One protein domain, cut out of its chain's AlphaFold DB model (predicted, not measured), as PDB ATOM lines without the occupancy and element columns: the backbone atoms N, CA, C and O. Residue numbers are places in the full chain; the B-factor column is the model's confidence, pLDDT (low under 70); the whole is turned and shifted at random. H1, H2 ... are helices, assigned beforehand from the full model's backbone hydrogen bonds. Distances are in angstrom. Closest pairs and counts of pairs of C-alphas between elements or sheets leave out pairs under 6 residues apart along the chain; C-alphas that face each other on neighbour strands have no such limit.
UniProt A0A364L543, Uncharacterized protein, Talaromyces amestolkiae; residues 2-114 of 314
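AT A GLANCE: This is residues 2 to 114 of the 314 residues of an uncharacterized protein of Talaromyces amestolkiae (UniProt A0A364L543). A short helical hairpin, H4 and H5, sits between the little helix H1 on one side and the long helix H3 on the other. The longest helix, H6, crosses H3 at residues 24 to 31, and H2 makes a corner with the beginning of H3. The printed part has 113 residues with six named helices, H1 to H6 in chain order, and no named strand; the class is all helix. It is compact, with a radius of gyration of the C-alphas of 14.1 A, and flat, spanning 42 by 39 by 21 A.

HOW THE PARTS SIT: H1, residues 2 to 6, touches H5, residues 71 to 81, with Tyr 5 and Ala 72 the closest C-alphas at 4.9 A. H2, residues 13 to 20, and H3, residues 22 to 40, touch only at the corner; the closest C-alphas, of Ile 18 and Tyr 25, are 5.2 A apart. H4, residues 53 to 61, forms a hairpin with H5, at a shallow tilt of 19 degrees, opposite ways; the C-alphas of Leu 61 and Gly 73 are closest, 4.9 A. H3 touches H4 with residues 36 to 39 alone, closest at C-alphas 39 and 55, 6.7 A. H6, residues 91 to 114, touches H3 at a steep tilt of 60 degrees, closest at C-alphas 28 and 102, 6.4 A. H4 and H6 are apart. In each of the six helices, every O i to N i+4 pair is within hydrogen-bond range.

IN THESE COORDINATES: H1 begins at C-alpha 2, (57.481, -1.243, -28.464). H3 measures 26.8 A and H6 34.4 A, ending at C-alpha 114, (40.457, -19.263, -2.833).

THE WHOLE: The farthest C-alphas, of Glu 47 and Arg 92, are 41.9 A apart. The printed part has no cut; the link from H3 to H4 is long. pLDDT is under 70 at residues 45 to 48 and 112 to 114.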
ATOM      1  N   VAL A   2      56.499  -1.115 -29.573       89.75
ATOM      2  CA  VAL A   2      57.481  -1.243 -28.464       89.75
ATOM      3  C   VAL A   2      58.396  -0.015 -28.324       89.75
ATOM      4  O   VAL A   2      58.415   0.611 -27.270       89.75
ATOM      5  N   SER A   3      59.045   0.411 -29.411       89.25
ATOM      6  CA  SER A   3      59.941   1.580 -29.424       89.25
ATOM      7  C   SER A   3      59.279   2.905 -29.016       89.25
ATOM      8  O   SER A   3      59.941   3.790 -28.483       89.25
ATOM      9  N   GLU A   4      57.974   3.051 -29.251       90.62
ATOM     10  CA  GLU A   4      57.204   4.234 -28.853       90.62
ATOM     11  C   GLU A   4      57.074   4.295 -27.331       90.62
ATOM     12  O   GLU A   4      57.362   5.322 -26.720       90.62
ATOM     13  N   TYR A   5      56.737   3.168 -26.706       91.38
ATOM     14  CA  TYR A   5      56.593   3.073 -25.257       91.38
ATOM     15  C   TYR A   5      57.940   3.089 -24.525       91.38
ATOM     16  O   TYR A   5      58.032   3.645 -23.433       91.38
ATOM     17  N   GLU A   6      59.003   2.550 -25.124       91.56
ATOM     18  CA  GLU A   6      60.364   2.649 -24.575       91.56
ATOM     19  C   GLU A   6      60.908   4.082 -24.576       91.56
ATOM     20  O   GLU A   6      61.732   4.422 -23.730       91.56
ATOM     21  N   SER A   7      60.429   4.937 -25.486       90.88
ATOM     22  CA  SER A   7      60.824   6.350 -25.548       90.88
ATOM     23  C   SER A   7      60.183   7.228 -24.462       90.88
ATOM     24  O   SER A   7      60.533   8.400 -24.325       90.88
ATOM     25  N   ILE A   8      59.250   6.684 -23.672       90.56
ATOM     26  CA  ILE A   8      58.572   7.426 -22.607       90.56
ATOM     27  C   ILE A   8      59.537   7.647 -21.437       90.56
ATOM     28  O   ILE A   8      59.898   6.720 -20.717       90.56
ATOM     29  N   GLU A   9      59.902   8.905 -21.194       90.25
ATOM     30  CA  GLU A   9      60.806   9.272 -20.095       90.25
ATOM     31  C   GLU A   9      60.084   9.558 -18.769       90.25
ATOM     32  O   GLU A   9      60.690   9.507 -17.696       90.25
ATOM     33  N   LYS A  10      58.795   9.920 -18.822       91.69
ATOM     34  CA  LYS A  10      58.035  10.389 -17.654       91.69
ATOM     35  C   LYS A  10      56.708   9.651 -17.529       91.69
ATOM     36  O   LYS A  10      56.029   9.495 -18.536       91.69
ATOM     37  N   PRO A  11      56.294   9.293 -16.299       92.56
ATOM     38  CA  PRO A  11      54.999   8.674 -16.084       92.56
ATOM     39  C   PRO A  11      53.871   9.661 -16.377       92.56
ATOM     40  O   PRO A  11      53.956  10.845 -15.996       92.56
ATOM     41  N   SER A  12      52.829   9.140 -17.013       91.38
ATOM     42  CA  SER A  12      51.534   9.765 -17.251       91.38
ATOM     43  C   SER A  12      50.829  10.098 -15.940       91.38
ATOM     44  O   SER A  12      51.258   9.714 -14.844       91.38
ATOM     45  N   HIS A  13      49.730  10.846 -16.029       90.31
ATOM     46  CA  HIS A  13      48.963  11.190 -14.839       90.31
ATOM     47  C   HIS A  13      48.403   9.945 -14.139       90.31
ATOM     48  O   HIS A  13      48.591   9.789 -12.931       90.31
ATOM     49  N   GLY A  14      47.768   9.050 -14.904       89.12
ATOM     50  CA  GLY A  14      47.216   7.803 -14.374       89.12
ATOM     51  C   GLY A  14      48.273   6.938 -13.688       89.12
ATOM     52  O   GLY A  14      48.045   6.445 -12.583       89.12
ATOM     53  N   LEU A  15      49.468   6.812 -14.277       92.81
ATOM     54  CA  LEU A  15      50.521   6.003 -13.669       92.81
ATOM     55  C   LEU A  15      51.110   6.634 -12.399       92.81
ATOM     56  O   LEU A  15      51.461   5.911 -11.465       92.81
ATOM     57  N   ARG A  16      51.202   7.969 -12.325       93.69
ATOM     58  CA  ARG A  16      51.607   8.653 -11.082       93.69
ATOM     59  C   ARG A  16      50.626   8.370  -9.953       93.69
ATOM     60  O   ARG A  16      51.066   7.948  -8.893       93.69
ATOM     61  N   TYR A  17      49.327   8.493 -10.220       92.19
ATOM     62  CA  TYR A  17      48.284   8.165  -9.245       92.19
ATOM     63  C   TYR A  17      48.426   6.733  -8.706       92.19
ATOM     64  O   TYR A  17      48.412   6.516  -7.494       92.19
ATOM     65  N   ILE A  18      48.654   5.761  -9.599       92.38
ATOM     66  CA  ILE A  18      48.891   4.365  -9.207       92.38
ATOM     67  C   ILE A  18      50.136   4.241  -8.320       92.38
ATOM     68  O   ILE A  18      50.076   3.590  -7.279       92.38
ATOM     69  N   ARG A  19      51.258   4.859  -8.713       93.56
ATOM     70  CA  ARG A  19      52.551   4.775  -8.006       93.56
ATOM     71  C   ARG A  19      52.558   5.486  -6.652       93.56
ATOM     72  O   ARG A  19      53.265   5.036  -5.752       93.56
ATOM     73  N   ASP A  20      51.767   6.542  -6.490       93.69
ATOM     74  CA  ASP A  20      51.661   7.296  -5.235       93.69
ATOM     75  C   ASP A  20      50.954   6.483  -4.129       93.69
ATOM     76  O   ASP A  20      51.161   6.723  -2.936       93.69
ATOM     77  N   SER A  21      50.164   5.470  -4.502       92.44
ATOM     78  CA  SER A  21      49.495   4.554  -3.576       92.44
ATOM     79  C   SER A  21      50.152   3.175  -3.584       92.44
ATOM     80  O   SER A  21      49.937   2.370  -4.484       92.44
ATOM     81  N   PHE A  22      50.885   2.835  -2.517       90.81
ATOM     82  CA  PHE A  22      51.560   1.533  -2.394       90.81
ATOM     83  C   PHE A  22      50.619   0.334  -2.611       90.81
ATOM     84  O   PHE A  22      50.984  -0.643  -3.263       90.81
ATOM     85  N   ARG A  23      49.393   0.405  -2.075       89.50
ATOM     86  CA  ARG A  23      48.404  -0.674  -2.229       89.50
ATOM     87  C   ARG A  23      47.957  -0.816  -3.680       89.50
ATOM     88  O   ARG A  23      47.904  -1.933  -4.179       89.50
ATOM     89  N   LEU A  24      47.655   0.306  -4.332       90.56
ATOM     90  CA  LEU A  24      47.196   0.326  -5.718       90.56
ATOM     91  C   LEU A  24      48.310  -0.137  -6.662       90.56
ATOM     92  O   LEU A  24      48.073  -0.987  -7.514       90.56
ATOM     93  N   TYR A  25      49.535   0.343  -6.437       93.38
ATOM     94  CA  TYR A  25      50.729  -0.069  -7.166       93.38
ATOM     95  C   TYR A  25      50.991  -1.575  -7.060       93.38
ATOM     96  O   TYR A  25      51.203  -2.234  -8.075       93.38
ATOM     97  N   SER A  26      50.922  -2.146  -5.851       91.44
ATOM     98  CA  SER A  26      51.113  -3.589  -5.657       91.44
ATOM     99  C   SER A  26      50.070  -4.402  -6.424       91.44
ATOM    100  O   SER A  26      50.438  -5.291  -7.191       91.44
ATOM    101  N   SER A  27      48.782  -4.072  -6.269       90.50
ATOM    102  CA  SER A  27      47.695  -4.748  -6.987       90.50
ATOM    103  C   SER A  27      47.835  -4.607  -8.506       90.50
ATOM    104  O   SER A  27      47.554  -5.548  -9.245       90.50
ATOM    105  N   PHE A  28      48.302  -3.453  -8.980       93.94
ATOM    106  CA  PHE A  28      48.557  -3.207 -10.394       93.94
ATOM    107  C   PHE A  28      49.699  -4.073 -10.944       93.94
ATOM    108  O   PHE A  28      49.540  -4.725 -11.976       93.94
ATOM    109  N   CYS A  29      50.832  -4.155 -10.242       92.94
ATOM    110  CA  CYS A  29      51.943  -5.016 -10.653       92.94
ATOM    111  C   CYS A  29      51.550  -6.500 -10.647       92.94
ATOM    112  O   CYS A  29      51.917  -7.237 -11.566       92.94
ATOM    113  N   ASP A  30      50.785  -6.947  -9.650       90.69
ATOM    114  CA  ASP A  30      50.287  -8.324  -9.585       90.69
ATOM    115  C   ASP A  30      49.308  -8.630 -10.723       90.69
ATOM    116  O   ASP A  30      49.349  -9.719 -11.306       90.69
ATOM    117  N   LEU A  31      48.497  -7.647 -11.117       91.88
ATOM    118  CA  LEU A  31      47.621  -7.755 -12.275       91.88
ATOM    119  C   LEU A  31      48.407  -7.947 -13.579       91.88
ATOM    120  O   LEU A  31      48.082  -8.847 -14.356       91.88
ATOM    121  N   ILE A  32      49.449  -7.144 -13.813       93.62
ATOM    122  CA  ILE A  32      50.299  -7.273 -15.007       93.62
ATOM    123  C   ILE A  32      50.972  -8.649 -15.029       93.62
ATOM    124  O   ILE A  32      50.921  -9.344 -16.045       93.62
ATOM    125  N   LYS A  33      51.558  -9.086 -13.903       92.69
ATOM    126  CA  LYS A  33      52.179 -10.420 -13.788       92.69
ATOM    127  C   LYS A  33      51.188 -11.528 -14.110       92.69
ATOM    128  O   LYS A  33      51.521 -12.449 -14.853       92.69
ATOM    129  N   HIS A  34      49.974 -11.443 -13.569       90.94
ATOM    130  CA  HIS A  34      48.938 -12.425 -13.849       90.94
ATOM    131  C   HIS A  34      48.575 -12.448 -15.334       90.94
ATOM    132  O   HIS A  34      48.502 -13.523 -15.929       90.94
ATOM    133  N   HIS A  35      48.392 -11.278 -15.946       92.12
ATOM    134  CA  HIS A  35      48.062 -11.182 -17.363       92.12
ATOM    135  C   HIS A  35      49.163 -11.788 -18.245       92.12
ATOM    136  O   HIS A  35      48.875 -12.591 -19.130       92.12
ATOM    137  N   ILE A  36      50.431 -11.507 -17.941       92.75
ATOM    138  CA  ILE A  36      51.581 -12.135 -18.603       92.75
ATOM    139  C   ILE A  36      51.580 -13.654 -18.401       92.75
ATOM    140  O   ILE A  36      51.817 -14.393 -19.354       92.75
ATOM    141  N   GLY A  37      51.262 -14.135 -17.197       90.00
ATOM    142  CA  GLY A  37      51.108 -15.563 -16.916       90.00
ATOM    143  C   GLY A  37      50.034 -16.227 -17.785       90.00
ATOM    144  O   GLY A  37      50.276 -17.297 -18.341       90.00
ATOM    145  N   LEU A  38      48.885 -15.567 -17.970       90.06
ATOM    146  CA  LEU A  38      47.824 -16.032 -18.870       90.06
ATOM    147  C   LEU A  38      48.258 -16.023 -20.334       90.06
ATOM    148  O   LEU A  38      47.908 -16.930 -21.079       90.06
ATOM    149  N   ILE A  39      49.006 -15.010 -20.766       91.00
ATOM    150  CA  ILE A  39      49.563 -14.982 -22.119       91.00
ATOM    151  C   ILE A  39      50.542 -16.150 -22.286       91.00
ATOM    152  O   ILE A  39      50.546 -16.810 -23.323       91.00
ATOM    153  N   MET A  40      51.389 -16.407 -21.290       87.44
ATOM    154  CA  MET A  40      52.418 -17.452 -21.303       87.44
ATOM    155  C   MET A  40      51.876 -18.876 -21.267       87.44
ATOM    156  O   MET A  40      52.511 -19.756 -21.840       87.44
ATOM    157  N   SER A  41      50.703 -19.103 -20.678       85.69
ATOM    158  CA  SER A  41      50.055 -20.418 -20.699       85.69
ATOM    159  C   SER A  41      49.400 -20.765 -22.040       85.69
ATOM    160  O   SER A  41      49.019 -21.917 -22.245       85.69
ATOM    161  N   ARG A  42      49.264 -19.799 -22.958       85.25
ATOM    162  CA  ARG A  42      48.676 -20.019 -24.286       85.25
ATOM    163  C   ARG A  42      49.704 -20.559 -25.284       85.25
ATOM    164  O   ARG A  42      50.882 -20.185 -25.205       85.25
ATOM    165  N   PRO A  43      49.259 -21.355 -26.274       82.56
ATOM    166  CA  PRO A  43      50.077 -21.711 -27.428       82.56
ATOM    167  C   PRO A  43      50.662 -20.464 -28.101       82.56
ATOM    168  O   PRO A  43      49.990 -19.442 -28.244       82.56
ATOM    169  N   LYS A  44      51.945 -20.534 -28.469       73.12
ATOM    170  CA  LYS A  44      52.704 -19.403 -29.034       73.12
ATOM    171  C   LYS A  44      52.776 -19.409 -30.558       73.12
ATOM    172  O   LYS A  44      53.332 -18.466 -31.123       73.12
ATOM    173  N   ALA A  45      52.258 -20.451 -31.208       69.88
ATOM    174  CA  ALA A  45      52.214 -20.505 -32.658       69.88
ATOM    175  C   ALA A  45      51.317 -19.370 -33.166       69.88
ATOM    176  O   ALA A  45      50.211 -19.152 -32.675       69.88
ATOM    177  N   ILE A  46      51.843 -18.589 -34.109       57.81
ATOM    178  CA  ILE A  46      51.167 -17.393 -34.634       57.81
ATOM    179  C   ILE A  46      49.900 -17.793 -35.393       57.81
ATOM    180  O   ILE A  46      48.906 -17.074 -35.346       57.81
ATOM    181  N   GLU A  47      49.950 -18.957 -36.038       64.31
ATOM    182  CA  GLU A  47      48.855 -19.574 -36.783       64.31
ATOM    183  C   GLU A  47      47.610 -19.815 -35.918       64.31
ATOM    184  O   GLU A  47      46.495 -19.750 -36.424       64.31
ATOM    185  N   ASP A  48      47.783 -20.002 -34.607       69.00
ATOM    186  CA  ASP A  48      46.681 -20.323 -33.704       69.00
ATOM    187  C   ASP A  48      45.886 -19.086 -33.231       69.00
ATOM    188  O   ASP A  48      44.857 -19.217 -32.570       69.00
ATOM    189  N   GLY A  49      46.378 -17.864 -33.477       73.25
ATOM    190  CA  GLY A  49      45.686 -16.618 -33.115       73.25
ATOM    191  C   GLY A  49      45.502 -16.341 -31.608       73.25
ATOM    192  O   GLY A  49      44.952 -15.303 -31.246       73.25
ATOM    193  N   TYR A  50      45.983 -17.210 -30.707       77.69
ATOM    194  CA  TYR A  50      45.797 -17.073 -29.248       77.69
ATOM    195  C   TYR A  50      46.605 -15.940 -28.591       77.69
ATOM    196  O   TYR A  50      46.335 -15.567 -27.441       77.69
ATOM    197  N   VAL A  51      47.618 -15.417 -29.287       84.81
ATOM    198  CA  VAL A  51      48.509 -14.352 -28.808       84.81
ATOM    199  C   VAL A  51      48.493 -13.208 -29.813       84.81
ATOM    200  O   VAL A  51      48.939 -13.349 -30.952       84.81
ATOM    201  N   THR A  52      47.996 -12.059 -29.375       89.31
ATOM    202  CA  THR A  52      47.883 -10.848 -30.187       89.31
ATOM    203  C   THR A  52      49.224 -10.122 -30.325       89.31
ATOM    204  O   THR A  52      50.193 -10.393 -29.610       89.31
ATOM    205  N   ILE A  53      49.294  -9.143 -31.235       89.19
ATOM    206  CA  ILE A  53      50.470  -8.268 -31.341       89.19
ATOM    207  C   ILE A  53      50.690  -7.452 -30.056       89.19
ATOM    208  O   ILE A  53      51.833  -7.216 -29.673       89.19
ATOM    209  N   TYR A  54      49.607  -7.099 -29.354       92.50
ATOM    210  CA  TYR A  54      49.654  -6.407 -28.068       92.50
ATOM    211  C   TYR A  54      50.224  -7.302 -26.972       92.50
ATOM    212  O   TYR A  54      51.075  -6.860 -26.207       92.50
ATOM    213  N   ASP A  55      49.830  -8.576 -26.948       92.44
ATOM    214  CA  ASP A  55      50.394  -9.554 -26.019       92.44
ATOM    215  C   ASP A  55      51.908  -9.675 -26.222       92.44
ATOM    216  O   ASP A  55      52.666  -9.610 -25.259       92.44
ATOM    217  N   LYS A  56      52.376  -9.771 -27.475       90.31
ATOM    218  CA  LYS A  56      53.818  -9.799 -27.783       90.31
ATOM    219  C   LYS A  56      54.538  -8.529 -27.332       90.31
ATOM    220  O   LYS A  56      55.592  -8.633 -26.714       90.31
ATOM    221  N   CYS A  57      53.954  -7.357 -27.583       93.62
ATOM    222  CA  CYS A  57      54.523  -6.088 -27.130       93.62
ATOM    223  C   CYS A  57      54.612  -6.026 -25.599       93.62
ATOM    224  O   CYS A  57      55.641  -5.618 -25.067       93.62
ATOM    225  N   LEU A  58      53.577  -6.477 -24.877       94.38
ATOM    226  CA  LEU A  58      53.589  -6.504 -23.412       94.38
ATOM    227  C   LEU A  58      54.684  -7.435 -22.879       94.38
ATOM    228  O   LEU A  58      55.381  -7.087 -21.928       94.38
ATOM    229  N   LEU A  59      54.852  -8.608 -23.491       93.56
ATOM    230  CA  LEU A  59      55.906  -9.552 -23.117       93.56
ATOM    231  C   LEU A  59      57.300  -8.965 -23.318       93.56
ATOM    232  O   LEU A  59      58.144  -9.104 -22.433       93.56
ATOM    233  N   GLU A  60      57.524  -8.285 -24.439       94.06
ATOM    234  CA  GLU A  60      58.795  -7.632 -24.746       94.06
ATOM    235  C   GLU A  60      59.090  -6.503 -23.747       94.06
ATOM    236  O   GLU A  60      60.123  -6.524 -23.072       94.06
ATOM    237  N   LEU A  61      58.129  -5.597 -23.541       94.25
ATOM    238  CA  LEU A  61      58.247  -4.465 -22.616       94.25
ATOM    239  C   LEU A  61      58.445  -4.902 -21.154       94.25
ATOM    240  O   LEU A  61      59.177  -4.254 -20.404       94.25
ATOM    241  N   CYS A  62      57.821  -6.008 -20.739       93.75
ATOM    242  CA  CYS A  62      57.927  -6.540 -19.377       93.75
ATOM    243  C   CYS A  62      58.951  -7.679 -19.222       93.75
ATOM    244  O   CYS A  62      59.028  -8.281 -18.143       93.75
ATOM    245  N   ARG A  63      59.733  -7.998 -20.262       91.31
ATOM    246  CA  ARG A  63      60.732  -9.087 -20.285       91.31
ATOM    247  C   ARG A  63      60.177 -10.428 -19.787       91.31
ATOM    248  O   ARG A  63      60.759 -11.052 -18.890       91.31
ATOM    249  N   ASP A  64      59.035 -10.831 -20.335       87.12
ATOM    250  CA  ASP A  64      58.266 -12.031 -19.965       87.12
ATOM    251  C   ASP A  64      57.788 -12.034 -18.504       87.12
ATOM    252  O   ASP A  64      57.695 -13.073 -17.854       87.12
ATOM    253  N   GLY A  65      57.513 -10.850 -17.950       85.62
ATOM    254  CA  GLY A  65      57.021 -10.688 -16.578       85.62
ATOM    255  C   GLY A  65      58.117 -10.588 -15.520       85.62
ATOM    256  O   GLY A  65      57.811 -10.421 -14.340       85.62
ATOM    257  N   ARG A  66      59.395 -10.617 -15.919       87.50
ATOM    258  CA  ARG A  66      60.530 -10.363 -15.012       87.50
ATOM    259  C   ARG A  66      60.689  -8.887 -14.655       87.50
ATOM    260  O   ARG A  66      61.342  -8.580 -13.663       87.50
ATOM    261  N   TYR A  67      60.122  -7.982 -15.451       91.38
ATOM    262  CA  TYR A  67      60.265  -6.540 -15.271       91.38
ATOM    263  C   TYR A  67      58.928  -5.803 -15.440       91.38
ATOM    264  O   TYR A  67      58.722  -5.051 -16.387       91.38
ATOM    265  N   VAL A  68      57.999  -6.026 -14.503       92.31
ATOM    266  CA  VAL A  68      56.675  -5.362 -14.502       92.31
ATOM    267  C   VAL A  68      56.680  -3.963 -13.881       92.31
ATOM    268  O   VAL A  68      55.729  -3.209 -14.057       92.31
ATOM    269  N   ASP A  69      57.755  -3.601 -13.178       90.50
ATOM    270  CA  ASP A  69      57.949  -2.258 -12.611       90.50
ATOM    271  C   ASP A  69      58.431  -1.236 -13.664       90.50
ATOM    272  O   ASP A  69      58.574  -0.040 -13.386       90.50
ATOM    273  N   GLY A  70      58.696  -1.710 -14.886       92.50
ATOM    274  CA  GLY A  70      59.140  -0.899 -16.009       92.50
ATOM    275  C   GLY A  70      58.077   0.093 -16.463       92.50
ATOM    276  O   GLY A  70      56.931  -0.275 -16.706       92.50
ATOM    277  N   LEU A  71      58.485   1.353 -16.631       94.44
ATOM    278  CA  LEU A  71      57.609   2.450 -17.051       94.44
ATOM    279  C   LEU A  71      56.865   2.128 -18.356       94.44
ATOM    280  O   LEU A  71      55.642   2.199 -18.398       94.44
ATOM    281  N   ALA A  72      57.599   1.705 -19.385       94.38
ATOM    282  CA  ALA A  72      57.048   1.430 -20.708       94.38
ATOM    283  C   ALA A  72      55.942   0.358 -20.681       94.38
ATOM    284  O   ALA A  72      54.869   0.560 -21.243       94.38
ATOM    285  N   GLY A  73      56.169  -0.751 -19.968       94.75
ATOM    286  CA  GLY A  73      55.181  -1.825 -19.830       94.75
ATOM    287  C   GLY A  73      53.940  -1.405 -19.039       94.75
ATOM    288  O   GLY A  73      52.828  -1.798 -19.384       94.75
ATOM    289  N   GLN A  74      54.110  -0.566 -18.015       95.19
ATOM    290  CA  GLN A  74      53.000  -0.054 -17.208       95.19
ATOM    291  C   GLN A  74      52.115   0.923 -17.993       95.19
ATOM    292  O   GLN A  74      50.894   0.784 -17.974       95.19
ATOM    293  N   GLU A  75      52.715   1.869 -18.720       94.75
ATOM    294  CA  GLU A  75      51.983   2.806 -19.587       94.75
ATOM    295  C   GLU A  75      51.229   2.071 -20.695       94.75
ATOM    296  O   GLU A  75      50.056   2.347 -20.957       94.75
ATOM    297  N   PHE A  76      51.890   1.089 -21.311       95.31
ATOM    298  CA  PHE A  76      51.292   0.237 -22.330       95.31
ATOM    299  C   PHE A  76      50.077  -0.522 -21.797       95.31
ATOM    300  O   PHE A  76      49.028  -0.558 -22.436       95.31
ATOM    301  N   PHE A  77      50.184  -1.082 -20.592       94.75
ATOM    302  CA  PHE A  77      49.095  -1.842 -19.994       94.75
ATOM    303  C   PHE A  77      47.867  -0.975 -19.685       94.75
ATOM    304  O   PHE A  77      46.736  -1.395 -19.940       94.75
ATOM    305  N   ILE A  78      48.060   0.245 -19.179       92.69
ATOM    306  CA  ILE A  78      46.942   1.158 -18.892       92.69
ATOM    307  C   ILE A  78      46.228   1.548 -20.192       92.69
ATOM    308  O   ILE A  78      45.003   1.436 -20.282       92.69
ATOM    309  N   ARG A  79      46.990   1.949 -21.215       92.94
ATOM    310  CA  ARG A  79      46.410   2.454 -22.462       92.94
ATOM    311  C   ARG A  79      45.746   1.355 -23.286       92.94
ATOM    312  O   ARG A  79      44.593   1.510 -23.677       92.94
ATOM    313  N   GLU A  80      46.431   0.235 -23.492       93.31
ATOM    314  CA  GLU A  80      45.967  -0.799 -24.425       93.31
ATOM    315  C   GLU A  80      45.102  -1.876 -23.754       93.31
ATOM    316  O   GLU A  80      44.125  -2.334 -24.341       93.31
ATOM    317  N   PHE A  81      45.413  -2.276 -22.513       89.69
ATOM    318  CA  PHE A  81      44.713  -3.387 -21.845       89.69
ATOM    319  C   PHE A  81      43.625  -2.942 -20.868       89.69
ATOM    320  O   PHE A  81      42.660  -3.681 -20.650       89.69
ATOM    321  N   MET A  82      43.760  -1.766 -20.253       88.44
ATOM    322  CA  MET A  82      42.669  -1.173 -19.468       88.44
ATOM    323  C   MET A  82      41.778  -0.271 -20.331       88.44
ATOM    324  O   MET A  82      40.659   0.029 -19.921       88.44
ATOM    325  N   GLY A  83      42.245   0.139 -21.518       86.81
ATOM    326  CA  GLY A  83      41.516   1.054 -22.398       86.81
ATOM    327  C   GLY A  83      41.344   2.446 -21.787       86.81
ATOM    328  O   GLY A  83      40.374   3.140 -22.091       86.81
ATOM    329  N   ILE A  84      42.239   2.829 -20.873       87.88
ATOM    330  CA  ILE A  84      42.200   4.111 -20.172       87.88
ATOM    331  C   ILE A  84      43.254   5.001 -20.808       87.88
ATOM    332  O   ILE A  84      44.430   4.658 -20.796       87.88
ATOM    333  N   ASP A  85      42.853   6.160 -21.324       87.38
ATOM    334  CA  ASP A  85      43.809   7.194 -21.714       87.38
ATOM    335  C   ASP A  85      44.379   7.854 -20.447       87.38
ATOM    336  O   ASP A  85      43.665   8.621 -19.784       87.38
ATOM    337  N   PRO A  86      45.641   7.571 -20.072       81.69
ATOM    338  CA  PRO A  86      46.181   8.039 -18.806       81.69
ATOM    339  C   PRO A  86      46.535   9.533 -18.827       81.69
ATOM    340  O   PRO A  86      46.864  10.086 -17.773       81.69
ATOM    341  N   ASP A  87      46.451  10.181 -19.994       84.06
ATOM    342  CA  ASP A  87      46.715  11.606 -20.203       84.06
ATOM    343  C   ASP A  87      45.429  12.424 -20.423       84.06
ATOM    344  O   ASP A  87      45.487  13.637 -20.664       84.06
ATOM    345  N   SER A  88      44.253  11.797 -20.293       81.62
ATOM    346  CA  SER A  88      42.972  12.493 -20.408       81.62
ATOM    347  C   SER A  88      42.856  13.645 -19.394       81.62
ATOM    348  O   SER A  88      43.347  13.617 -18.262       81.62
ATOM    349  N   ARG A  89      42.178  14.721 -19.813       74.88
ATOM    350  CA  ARG A  89      42.044  15.957 -19.018       74.88
ATOM    351  C   ARG A  89      41.161  15.773 -17.781       74.88
ATOM    352  O   ARG A  89      41.212  16.597 -16.867       74.88
ATOM    353  N   PHE A  90      40.366  14.708 -17.739       77.00
ATOM    354  CA  PHE A  90      39.432  14.412 -16.659       77.00
ATOM    355  C   PHE A  90      40.085  13.501 -15.612       77.00
ATOM    356  O   PHE A  90      39.796  12.315 -15.520       77.00
ATOM    357  N   ARG A  91      40.998  14.078 -14.818       77.25
ATOM    358  CA  ARG A  91      41.832  13.347 -13.842       77.25
ATOM    359  C   ARG A  91      41.038  12.475 -12.868       77.25
ATOM    360  O   ARG A  91      41.366  11.309 -12.723       77.25
ATOM    361  N   ARG A  92      39.983  13.020 -12.252       77.75
ATOM    362  CA  ARG A  92      39.135  12.273 -11.305       77.75
ATOM    363  C   ARG A  92      38.466  11.064 -11.955       77.75
ATOM    364  O   ARG A  92      38.483   9.985 -11.387       77.75
ATOM    365  N   ASP A  93      37.976  11.227 -13.180       80.62
ATOM    366  CA  ASP A  93      37.334  10.136 -13.913       80.62
ATOM    367  C   ASP A  93      38.348   9.026 -14.251       80.62
ATOM    368  O   ASP A  93      38.008   7.848 -14.199       80.62
ATOM    369  N   ILE A  94      39.605   9.381 -14.555       83.56
ATOM    370  CA  ILE A  94      40.692   8.407 -14.763       83.56
ATOM    371  C   ILE A  94      40.991   7.639 -13.471       83.56
ATOM    372  O   ILE A  94      41.105   6.417 -13.508       83.56
ATOM    373  N   GLU A  95      41.131   8.342 -12.347       88.62
ATOM    374  CA  GLU A  95      41.410   7.743 -11.035       88.62
ATOM    375  C   GLU A  95      40.305   6.752 -10.644       88.62
ATOM    376  O   GLU A  95      40.596   5.590 -10.357       88.62
ATOM    377  N   ASP A  96      39.038   7.160 -10.773       85.88
ATOM    378  CA  ASP A  96      37.871   6.312 -10.506       85.88
ATOM    379  C   ASP A  96      37.826   5.081 -11.433       85.88
ATOM    380  O   ASP A  96      37.488   3.970 -11.004       85.88
ATOM    381  N   LEU A  97      38.180   5.244 -12.715       83.81
ATOM    382  CA  LEU A  97      38.262   4.136 -13.674       83.81
ATOM    383  C   LEU A  97      39.377   3.153 -13.315       83.81
ATOM    384  O   LEU A  97      39.142   1.943 -13.363       83.81
ATOM    385  N   ILE A  98      40.555   3.655 -12.943       88.94
ATOM    386  CA  ILE A  98      41.708   2.854 -12.522       88.94
ATOM    387  C   ILE A  98      41.369   2.071 -11.253       88.94
ATOM    388  O   ILE A  98      41.566   0.855 -11.220       88.94
ATOM    389  N   ASP A  99      40.813   2.733 -10.237       89.75
ATOM    390  CA  ASP A  99      40.452   2.101  -8.968       89.75
ATOM    391  C   ASP A  99      39.405   1.008  -9.171       89.75
ATOM    392  O   ASP A  99      39.547  -0.105  -8.655       89.75
ATOM    393  N   ARG A 100      38.374   1.284  -9.977       88.69
ATOM    394  CA  ARG A 100      37.353   0.293 -10.332       88.69
ATOM    395  C   ARG A 100      37.968  -0.904 -11.055       88.69
ATOM    396  O   ARG A 100      37.696  -2.044 -10.681       88.69
ATOM    397  N   GLU A 101      38.779  -0.660 -12.079       84.94
ATOM    398  CA  GLU A 101      39.327  -1.707 -12.942       84.94
ATOM    399  C   GLU A 101      40.332  -2.595 -12.193       84.94
ATOM    400  O   GLU A 101      40.244  -3.826 -12.262       84.94
ATOM    401  N   ILE A 102      41.240  -1.995 -11.414       88.81
ATOM    402  CA  ILE A 102      42.200  -2.737 -10.586       88.81
ATOM    403  C   ILE A 102      41.461  -3.500  -9.486       88.81
ATOM    404  O   ILE A 102      41.735  -4.683  -9.296       88.81
ATOM    405  N   SER A 103      40.492  -2.885  -8.798       88.38
ATOM    406  CA  SER A 103      39.762  -3.540  -7.701       88.38
ATOM    407  C   SER A 103      38.946  -4.746  -8.172       88.38
ATOM    408  O   SER A 103      38.986  -5.804  -7.539       88.38
ATOM    409  N   VAL A 104      38.255  -4.630  -9.313       86.12
ATOM    410  CA  VAL A 104      37.506  -5.747  -9.913       86.12
ATOM    411  C   VAL A 104      38.449  -6.889 -10.274       86.12
ATOM    412  O   VAL A 104      38.201  -8.036  -9.892       86.12
ATOM    413  N   LYS A 105      39.548  -6.591 -10.970       82.94
ATOM    414  CA  LYS A 105      40.498  -7.618 -11.404       82.94
ATOM    415  C   LYS A 105      41.205  -8.270 -10.214       82.94
ATOM    416  O   LYS A 105      41.278  -9.489 -10.148       82.94
ATOM    417  N   ASP A 106      41.613  -7.500  -9.216       82.94
ATOM    418  CA  ASP A 106      42.223  -7.990  -7.975       82.94
ATOM    419  C   ASP A 106      41.251  -8.847  -7.130       82.94
ATOM    420  O   ASP A 106      41.620  -9.885  -6.573       82.94
ATOM    421  N   ALA A 107      39.964  -8.486  -7.079       85.19
ATOM    422  CA  ALA A 107      38.935  -9.325  -6.461       85.19
ATOM    423  C   ALA A 107      38.762 -10.670  -7.191       85.19
ATOM    424  O   ALA A 107      38.651 -11.709  -6.531       85.19
ATOM    425  N   LEU A 108      38.797 -10.667  -8.527       82.25
ATOM    426  CA  LEU A 108      38.750 -11.889  -9.335       82.25
ATOM    427  C   LEU A 108      39.973 -12.775  -9.077       82.25
ATOM    428  O   LEU A 108      39.803 -13.969  -8.818       82.25
ATOM    429  N   LEU A 109      41.176 -12.196  -9.035       81.06
ATOM    430  CA  LEU A 109      42.410 -12.920  -8.708       81.06
ATOM    431  C   LEU A 109      42.316 -13.607  -7.344       81.06
ATOM    432  O   LEU A 109      42.556 -14.811  -7.236       81.06
ATOM    433  N   ARG A 110      41.870 -12.885  -6.310       78.12
ATOM    434  CA  ARG A 110      41.676 -13.457  -4.967       78.12
ATOM    435  C   ARG A 110      40.625 -14.561  -4.926       78.12
ATOM    436  O   ARG A 110      40.769 -15.508  -4.153       78.12
ATOM    437  N   SER A 111      39.558 -14.437  -5.711       75.56
ATOM    438  CA  SER A 111      38.515 -15.464  -5.778       75.56
ATOM    439  C   SER A 111      39.026 -16.756  -6.424       75.56
ATOM    440  O   SER A 111      38.754 -17.838  -5.906       75.56
ATOM    441  N   ALA A 112      39.857 -16.644  -7.465       66.56
ATOM    442  CA  ALA A 112      40.495 -17.782  -8.117       66.56
ATOM    443  C   ALA A 112      41.517 -18.473  -7.198       66.56
ATOM    444  O   ALA A 112      41.581 -19.698  -7.157       66.56
ATOM    445  N   SER A 113      42.271 -17.725  -6.384       61.81
ATOM    446  CA  SER A 113      43.190 -18.326  -5.405       61.81
ATOM    447  C   SER A 113      42.465 -19.066  -4.273       61.81
ATOM    448  O   SER A 113      42.967 -20.070  -3.774       61.81
ATOM    449  N   ARG A 114      41.268 -18.612  -3.879       54.94
ATOM    450  CA  ARG A 114      40.457 -19.263  -2.833       54.94
ATOM    451  C   ARG A 114      39.845 -20.592  -3.275       54.94
ATOM    452  O   ARG A 114      39.603 -21.438  -2.417       54.94
TER     453      ARG A 114